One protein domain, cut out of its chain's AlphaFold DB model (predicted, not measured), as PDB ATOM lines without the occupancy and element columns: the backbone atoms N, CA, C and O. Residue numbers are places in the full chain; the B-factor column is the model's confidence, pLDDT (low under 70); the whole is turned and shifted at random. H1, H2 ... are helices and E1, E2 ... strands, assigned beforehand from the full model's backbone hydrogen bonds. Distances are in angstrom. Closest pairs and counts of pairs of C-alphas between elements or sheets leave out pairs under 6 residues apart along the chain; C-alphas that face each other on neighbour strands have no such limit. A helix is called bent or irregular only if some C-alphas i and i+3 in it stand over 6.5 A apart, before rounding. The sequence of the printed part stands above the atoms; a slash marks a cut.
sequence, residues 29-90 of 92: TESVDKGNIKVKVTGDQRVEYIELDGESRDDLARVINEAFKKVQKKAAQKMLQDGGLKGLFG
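Overview. This is residues 29 to 90 of the 92 residues of an uncharacterized protein of Candidatus Woesebacteria bacterium RIFCSPHIGHO2_01_FULL_41_10 (UniProt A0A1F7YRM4). A small antiparallel sheet sits at one end, and one long helix, H1, grazes it with residues 58 to 68, then sticks out as an arm that makes the length. The 62 printed residues hold three strands, then one helix; E1, E2, E3, in that order across the sheet, form a meander, each strand the antiparallel neighbour of the one before. The class is mixed; the whole is extended, radius of gyration of the C-alphas 16.5 A, spanning 54 by 20 by 15 A.

Arrangement. Start at E1, residues 29 to 34, a hairpin with E2, residues 37 to 42; N 32 and O 39 are 2.9 A apart. E2 forms a hairpin with E3, residues 47 to 52; N 40 and O 49 are 2.9 A apart. H1, residues 58 to 89, only grazes the sheet; its closest C-alphas with E3 are those of Ala 61 and Val 47, 5.8 A. In H1, 23 of 28 O i to N i+4 pairs are within hydrogen-bond range.

Along the chain. Find C-alpha 29 at (43.546, -14.820, -73.417), where E1 begins; E1 spans 16.8 A, E2 17.0 A, E3 14.0 A. H1 runs 43.4 A to C-alpha 89 at (10.865, 0.852, -66.919), with a kink of 47 degrees near residue 80; it is irregular, C-alphas 82 and 85 being 8.2 A apart.

Size, cuts and confidence. The farthest C-alphas, Gly 54 and Gly 90, are 54.5 A apart. The printed part has no cut, the links are tight, and residues 83 to 90 have pLDDT under 70.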
ATOM      1  N   THR A  29      43.590 -13.630 -72.559       96.81
ATOM      2  CA  THR A  29      43.546 -14.820 -73.417       96.81
ATOM      3  C   THR A  29      43.765 -16.088 -72.612       96.81
ATOM      4  O   THR A  29      44.503 -16.076 -71.631       96.81
ATOM      5  N   GLU A  30      43.130 -17.170 -73.047       97.62
ATOM      6  CA  GLU A  30      43.263 -18.509 -72.478       97.62
ATOM      7  C   GLU A  30      43.512 -19.504 -73.613       97.62
ATOM      8  O   GLU A  30      42.967 -19.349 -74.713       97.62
ATOM      9  N   SER A  31      44.352 -20.511 -73.370       96.94
ATOM     10  CA  SER A  31      44.679 -21.537 -74.364       96.94
ATOM     11  C   SER A  31      44.480 -22.926 -73.789       96.94
ATOM     12  O   SER A  31      45.019 -23.257 -72.739       96.94
ATOM     13  N   VAL A  32      43.740 -23.759 -74.512       97.62
ATOM     14  CA  VAL A  32      43.514 -25.155 -74.140       97.62
ATOM     15  C   VAL A  32      44.149 -26.047 -75.191       97.62
ATOM     16  O   VAL A  32      43.865 -25.915 -76.382       97.62
ATOM     17  N   ASP A  33      44.986 -26.968 -74.726       97.25
ATOM     18  CA  ASP A  33      45.582 -28.029 -75.527       97.25
ATOM     19  C   ASP A  33      45.009 -29.374 -75.072       97.25
ATOM     20  O   ASP A  33      44.988 -29.693 -73.877       97.25
ATOM     21  N   LYS A  34      44.479 -30.143 -76.022       96.75
ATOM     22  CA  LYS A  34      43.956 -31.478 -75.765       96.75
ATOM     23  C   LYS A  34      44.182 -32.377 -76.975       96.75
ATOM     24  O   LYS A  34      43.432 -32.334 -77.948       96.75
ATOM     25  N   GLY A  35      45.167 -33.263 -76.859       96.00
ATOM     26  CA  GLY A  35      45.491 -34.233 -77.902       96.00
ATOM     27  C   GLY A  35      46.121 -33.545 -79.108       96.00
ATOM     28  O   GLY A  35      47.204 -32.990 -79.001       96.00
ATOM     29  N   ASN A  36      45.443 -33.601 -80.250       96.31
ATOM     30  CA  ASN A  36      45.847 -32.947 -81.495       96.31
ATOM     31  C   ASN A  36      45.172 -31.578 -81.699       96.31
ATOM     32  O   ASN A  36      45.258 -31.024 -82.792       96.31
ATOM     33  N   ILE A  37      44.470 -31.058 -80.685       98.00
ATOM     34  CA  ILE A  37      43.688 -29.822 -80.774       98.00
ATOM     35  C   ILE A  37      44.284 -28.765 -79.854       98.00
ATOM     36  O   ILE A  37      44.398 -28.986 -78.648       98.00
ATOM     37  N   LYS A  38      44.555 -27.581 -80.403       98.19
ATOM     38  CA  LYS A  38      44.957 -26.403 -79.632       98.19
ATOM     39  C   LYS A  38      44.012 -25.254 -79.947       98.19
ATOM     40  O   LYS A  38      43.787 -24.940 -81.109       98.19
ATOM     41  N   VAL A  39      43.427 -24.625 -78.933       98.06
ATOM     42  CA  VAL A  39      42.481 -23.514 -79.118       98.06
ATOM     43  C   VAL A  39      42.903 -22.347 -78.248       98.06
ATOM     44  O   VAL A  39      43.139 -22.534 -77.059       98.06
ATOM     45  N   LYS A  40      42.930 -21.144 -78.825       98.00
ATOM     46  CA  LYS A  40      43.123 -19.889 -78.092       98.00
ATOM     47  C   LYS A  40      41.880 -19.020 -78.203       98.00
ATOM     48  O   LYS A  40      41.391 -18.756 -79.307       98.00
ATOM     49  N   VAL A  41      41.391 -18.560 -77.060       97.81
ATOM     50  CA  VAL A  41      40.236 -17.664 -76.959       97.81
ATOM     51  C   VAL A  41      40.568 -16.439 -76.123       97.81
ATOM     52  O   VAL A  41      41.454 -16.478 -75.272       97.81
ATOM     53  N   THR A  42      39.832 -15.359 -76.342       97.38
ATOM     54  CA  THR A  42      39.869 -14.148 -75.517       97.38
ATOM     55  C   THR A  42      38.761 -14.152 -74.463       97.38
ATOM     56  O   THR A  42      37.739 -14.835 -74.601       97.38
ATOM     57  N   GLY A  43      38.920 -13.335 -73.420       93.31
ATOM     58  CA  GLY A  43      37.938 -13.161 -72.346       93.31
ATOM     59  C   GLY A  43      36.594 -12.592 -72.816       93.31
ATOM     60  O   GLY A  43      35.575 -12.803 -72.161       93.31
ATOM     61  N   ASP A  44      36.549 -11.928 -73.978       92.00
ATOM     62  CA  ASP A  44      35.308 -11.479 -74.624       92.00
ATOM     63  C   ASP A  44      34.639 -12.556 -75.507       92.00
ATOM     64  O   ASP A  44      33.721 -12.257 -76.273       92.00
ATOM     65  N   GLN A  45      35.049 -13.822 -75.349       91.31
ATOM     66  CA  GLN A  45      34.527 -14.998 -76.052       91.31
ATOM     67  C   GLN A  45      34.722 -14.945 -77.571       91.31
ATOM     68  O   GLN A  45      33.820 -15.276 -78.346       91.31
ATOM     69  N   ARG A  46      35.917 -14.554 -78.016       95.50
ATOM     70  CA  ARG A  46      36.327 -14.651 -79.418       95.50
ATOM     71  C   ARG A  46      37.397 -15.724 -79.568       95.50
ATOM     72  O   ARG A  46      38.332 -15.800 -78.782       95.50
ATOM     73  N   VAL A  47      37.269 -16.550 -80.601       97.69
ATOM     74  CA  VAL A  47      38.314 -17.508 -80.978       97.69
ATOM     75  C   VAL A  47      39.383 -16.767 -81.771       97.69
ATOM     76  O   VAL A  47      39.073 -16.193 -82.820       97.69
ATOM     77  N   GLU A  48      40.619 -16.775 -81.273       97.06
ATOM     78  CA  GLU A  48      41.780 -16.210 -81.972       97.06
ATOM     79  C   GLU A  48      42.456 -17.238 -82.869       97.06
ATOM     80  O   GLU A  48      42.883 -16.901 -83.969       97.06
ATOM     81  N   TYR A  49      42.547 -18.484 -82.399       97.00
ATOM     82  CA  TYR A  49      43.318 -19.530 -83.056       97.00
ATOM     83  C   TYR A  49      42.731 -20.909 -82.772       97.00
ATOM     84  O   TYR A  49      42.282 -21.183 -81.656       97.00
ATOM     85  N   ILE A  50      42.760 -21.771 -83.788       98.31
ATOM     86  CA  ILE A  50      42.506 -23.204 -83.668       98.31
ATOM     87  C   ILE A  50      43.585 -23.924 -84.470       98.31
ATOM     88  O   ILE A  50      43.780 -23.621 -85.641       98.31
ATOM     89  N   GLU A  51      44.226 -24.897 -83.845       98.19
ATOM     90  CA  GLU A  51      45.102 -25.887 -84.458       98.19
ATOM     91  C   GLU A  51      44.420 -27.246 -84.379       98.19
ATOM     92  O   GLU A  51      43.865 -27.600 -83.332       98.19
ATOM     93  N   LEU A  52      44.486 -28.008 -85.464       97.69
ATOM     94  CA  LEU A  52      44.110 -29.413 -85.488       97.69
ATOM     95  C   LEU A  52      45.183 -30.180 -86.256       97.69
ATOM     96  O   LEU A  52      45.483 -29.819 -87.388       97.69
ATOM     97  N   ASP A  53      45.758 -31.210 -85.641       96.62
ATOM     98  CA  ASP A  53      46.811 -32.039 -86.250       96.62
ATOM     99  C   ASP A  53      48.035 -31.226 -86.722       96.62
ATOM    100  O   ASP A  53      48.704 -31.575 -87.690       96.62
ATOM    101  N   GLY A  54      48.339 -30.127 -86.024       95.31
ATOM    102  CA  GLY A  54      49.441 -29.223 -86.369       95.31
ATOM    103  C   GLY A  54      49.123 -28.223 -87.487       95.31
ATOM    104  O   GLY A  54      49.988 -27.423 -87.839       95.31
ATOM    105  N   GLU A  55      47.899 -28.221 -88.022       97.44
ATOM    106  CA  GLU A  55      47.455 -27.275 -89.048       97.44
ATOM    107  C   GLU A  55      46.532 -26.197 -88.466       97.44
ATOM    108  O   GLU A  55      45.611 -26.491 -87.697       97.44
ATOM    109  N   SER A  56      46.734 -24.936 -88.869       97.69
ATOM    110  CA  SER A  56      45.822 -23.840 -88.508       97.69
ATOM    111  C   SER A  56      44.460 -24.030 -89.175       97.69
ATOM    112  O   SER A  56      44.363 -24.231 -90.387       97.69
ATOM    113  N   ARG A  57      43.392 -23.913 -88.390       98.00
ATOM    114  CA  ARG A  57      41.997 -24.101 -88.807       98.00
ATOM    115  C   ARG A  57      41.210 -22.802 -88.732       98.00
ATOM    116  O   ARG A  57      40.261 -22.643 -87.955       98.00
ATOM    117  N   ASP A  58      41.592 -21.864 -89.590       97.31
ATOM    118  CA  ASP A  58      40.934 -20.561 -89.733       97.31
ATOM    119  C   ASP A  58      39.460 -20.695 -90.156       97.31
ATOM    120  O   ASP A  58      38.622 -19.848 -89.828       97.31
ATOM    121  N   ASP A  59      39.129 -21.770 -90.878       97.81
ATOM    122  CA  ASP A  59      37.767 -22.150 -91.251       97.81
ATOM    123  C   ASP A  59      36.898 -22.400 -90.012       97.81
ATOM    124  O   ASP A  59      35.825 -21.801 -89.871       97.81
ATOM    125  N   LEU A  60      37.394 -23.211 -89.074       97.69
ATOM    126  CA  LEU A  60      36.708 -23.518 -87.821       97.69
ATOM    127  C   LEU A  60      36.591 -22.277 -86.938       97.69
ATOM    128  O   LEU A  60      35.503 -21.974 -86.439       97.69
ATOM    129  N   ALA A  61      37.678 -21.512 -86.797       97.88
ATOM    130  CA  ALA A  61      37.677 -20.284 -86.010       97.88
ATOM    131  C   ALA A  61      36.631 -19.283 -86.532       97.88
ATOM    132  O   ALA A  61      35.914 -18.654 -85.747       97.88
ATOM    133  N   ARG A  62      36.482 -19.155 -87.858       98.12
ATOM    134  CA  ARG A  62      35.478 -18.279 -88.480       98.12
ATOM    135  C   ARG A  62      34.051 -18.737 -88.186       98.12
ATOM    136  O   ARG A  62      33.234 -17.914 -87.767       98.12
ATOM    137  N   VAL A  63      33.758 -20.025 -88.372       98.25
ATOM    138  CA  VAL A  63      32.416 -20.594 -88.153       98.25
ATOM    139  C   VAL A  63      32.002 -20.489 -86.686       98.25
ATOM    140  O   VAL A  63      30.883 -20.067 -86.387       98.25
ATOM    141  N   ILE A  64      32.907 -20.805 -85.756       97.69
ATOM    142  CA  ILE A  64      32.627 -20.728 -84.316       97.69
ATOM    143  C   ILE A  64      32.390 -19.274 -83.889       97.69
ATOM    144  O   ILE A  64      31.406 -18.986 -83.208       97.69
ATOM    145  N   ASN A  65      33.215 -18.333 -84.356       97.88
ATOM    146  CA  ASN A  65      32.994 -16.909 -84.093       97.88
ATOM    147  C   ASN A  65      31.651 -16.409 -84.656       97.88
ATOM    148  O   ASN A  65      30.987 -15.571 -84.041       97.88
ATOM    149  N   GLU A  66      31.213 -16.906 -85.816       98.06
ATOM    150  CA  GLU A  66      29.884 -16.597 -86.350       98.06
ATOM    151  C   GLU A  66      28.765 -17.166 -85.461       98.06
ATOM    152  O   GLU A  66      27.775 -16.475 -85.188       98.06
ATOM    153  N   ALA A  67      28.929 -18.393 -84.960       97.62
ATOM    154  CA  ALA A  67      27.992 -19.013 -84.032       97.62
ATOM    155  C   ALA A  67      27.881 -18.225 -82.716       97.62
ATOM    156  O   ALA A  67      26.762 -17.924 -82.291       97.62
ATOM    157  N   PHE A  68      29.003 -17.802 -82.123       95.81
ATOM    158  CA  PHE A  68      29.012 -16.949 -80.929       95.81
ATOM    159  C   PHE A  68      28.260 -15.638 -81.153       95.81
ATOM    160  O   PHE A  68      27.368 -15.310 -80.370       95.81
ATOM    161  N   LYS A  69      28.504 -14.938 -82.269       95.12
ATOM    162  CA  LYS A  69      27.755 -13.715 -82.618       95.12
ATOM    163  C   LYS A  69      26.249 -13.967 -82.718       95.12
ATOM    164  O   LYS A  69      25.446 -13.172 -82.221       95.12
ATOM    165  N   LYS A  70      25.841 -15.073 -83.350       96.12
ATOM    166  CA  LYS A  70      24.423 -15.456 -83.466       96.12
ATOM    167  C   LYS A  70      23.810 -15.748 -82.095       96.12
ATOM    168  O   LYS A  70      22.695 -15.294 -81.835       96.12
ATOM    169  N   VAL A  71      24.522 -16.461 -81.221       94.88
ATOM    170  CA  VAL A  71      24.069 -16.764 -79.855       94.88
ATOM    171  C   VAL A  71      23.960 -15.498 -79.009       94.88
ATOM    172  O   VAL A  71      22.923 -15.292 -78.390       94.88
ATOM    173  N   GLN A  72      24.949 -14.602 -79.062       91.88
ATOM    174  CA  GLN A  72      24.930 -13.325 -78.342       91.88
ATOM    175  C   GLN A  72      23.745 -12.458 -78.779       91.88
ATOM    176  O   GLN A  72      23.031 -11.910 -77.940       91.88
ATOM    177  N   LYS A  73      23.463 -12.395 -80.088       92.56
ATOM    178  CA  LYS A  73      22.289 -11.682 -80.614       92.56
ATOM    179  C   LYS A  73      20.979 -12.278 -80.096       92.56
ATOM    180  O   LYS A  73      20.101 -11.529 -79.673       92.56
ATOM    181  N   LYS A  74      20.842 -13.609 -80.114       93.69
ATOM    182  CA  LYS A  74      19.650 -14.302 -79.596       93.69
ATOM    183  C   LYS A  74      19.488 -14.102 -78.088       93.69
ATOM    184  O   LYS A  74      18.384 -13.810 -77.641       93.69
ATOM    185  N   ALA A  75      20.571 -14.202 -77.319       90.62
ATOM    186  CA  ALA A  75      20.569 -13.971 -75.878       90.62
ATOM    187  C   ALA A  75      20.155 -12.531 -75.547       90.62
ATOM    188  O   ALA A  75      19.255 -12.326 -74.738       90.62
ATOM    189  N   ALA A  76      20.714 -11.537 -76.246       87.56
ATOM    190  CA  ALA A  76      20.324 -10.138 -76.088       87.56
ATOM    191  C   ALA A  76      18.834  -9.918 -76.400       87.56
ATOM    192  O   ALA A  76      18.129  -9.269 -75.632       87.56
ATOM    193  N   GLN A  77      18.324 -10.501 -77.490       88.12
ATOM    194  CA  GLN A  77      16.895 -10.451 -77.817       88.12
ATOM    195  C   GLN A  77      16.034 -11.077 -76.717       88.12
ATOM    196  O   GLN A  77      15.018 -10.497 -76.338       88.12
ATOM    197  N   LYS A  78      16.455 -12.226 -76.181       87.50
ATOM    198  CA  LYS A  78      15.751 -12.923 -75.105       87.50
ATOM    199  C   LYS A  78      15.727 -12.101 -73.814       87.50
ATOM    200  O   LYS A  78      14.662 -11.950 -73.234       87.50
ATOM    201  N   MET A  79      16.837 -11.470 -73.427       82.19
ATOM    202  CA  MET A  79      16.892 -10.571 -72.263       82.19
ATOM    203  C   MET A  79      15.952  -9.366 -72.399       82.19
ATOM    204  O   MET A  79      15.307  -8.964 -71.431       82.19
ATOM    205  N   LEU A  80      15.852  -8.786 -73.599       81.88
ATOM    206  CA  LEU A  80      14.920  -7.685 -73.864       81.88
ATOM    207  C   LEU A  80      13.459  -8.149 -73.746       81.88
ATOM    208  O   LEU A  80      12.641  -7.424 -73.179       81.88
ATOM    209  N   GLN A  81      13.148  -9.349 -74.248       81.00
ATOM    210  CA  GLN A  81      11.809  -9.955 -74.200       81.00
ATOM    211  C   GLN A  81      11.396 -10.379 -72.784       81.00
ATOM    212  O   GLN A  81      10.274 -10.098 -72.373       81.00
ATOM    213  N   ASP A  82      12.304 -10.998 -72.026       77.06
ATOM    214  CA  ASP A  82      12.030 -11.562 -70.695       77.06
ATOM    215  C   ASP A  82      11.941 -10.499 -69.587       77.06
ATOM    216  O   ASP A  82      11.716 -10.821 -68.426       77.06
ATOM    217  N   GLY A  83      12.048  -9.215 -69.939       60.50
ATOM    218  CA  GLY A  83      11.760  -8.125 -69.013       60.50
ATOM    219  C   GLY A  83      12.956  -7.269 -68.622       60.50
ATOM    220  O   GLY A  83      12.816  -6.470 -67.701       60.50
ATOM    221  N   GLY A  84      14.078  -7.312 -69.346       59.38
ATOM    222  CA  GLY A  84      15.141  -6.311 -69.191       59.38
ATOM    223  C   GLY A  84      14.632  -4.871 -69.361       59.38
ATOM    224  O   GLY A  84      15.109  -3.968 -68.688       59.38
ATOM    225  N   LEU A  85      13.591  -4.651 -70.178       55.91
ATOM    226  CA  LEU A  85      12.866  -3.375 -70.216       55.91
ATOM    227  C   LEU A  85      11.766  -3.268 -69.149       55.91
ATOM    228  O   LEU A  85      11.576  -2.203 -68.578       55.91
ATOM    229  N   LYS A  86      11.037  -4.341 -68.838       55.66
ATOM    230  CA  LYS A  86       9.921  -4.274 -67.879       55.66
ATOM    231  C   LYS A  86      10.398  -4.046 -66.435       55.66
ATOM    232  O   LYS A  86       9.701  -3.383 -65.683       55.66
ATOM    233  N   GLY A  87      11.590  -4.521 -66.069       58.81
ATOM    234  CA  GLY A  87      12.229  -4.262 -64.772       58.81
ATOM    235  C   GLY A  87      12.948  -2.908 -64.681       58.81
ATOM    236  O   GLY A  87      13.015  -2.337 -63.601       58.81
ATOM    237  N   LEU A  88      13.436  -2.359 -65.803       62.41
ATOM    238  CA  LEU A  88      14.071  -1.030 -65.845       62.41
ATOM    239  C   LEU A  88      13.074   0.125 -66.041       62.41
ATOM    240  O   LEU A  88      13.358   1.249 -65.643       62.41
ATOM    241  N   PHE A  89      11.913  -0.142 -66.646       64.00
ATOM    242  CA  PHE A  89      10.865   0.852 -66.919       64.00
ATOM    243  C   PHE A  89       9.572   0.619 -66.123       64.00
ATOM    244  O   PHE A  89       8.622   1.380 -66.285       64.00
ATOM    245  N   GLY A  90       9.508  -0.430 -65.297       57.19
ATOM    246  CA  GLY A  90       8.308  -0.821 -64.547       57.19
ATOM    247  C   GLY A  90       8.332  -0.508 -63.055       57.19
ATOM    248  O   GLY A  90       7.428  -0.956 -62.361       57.19
TER     249      GLY A  90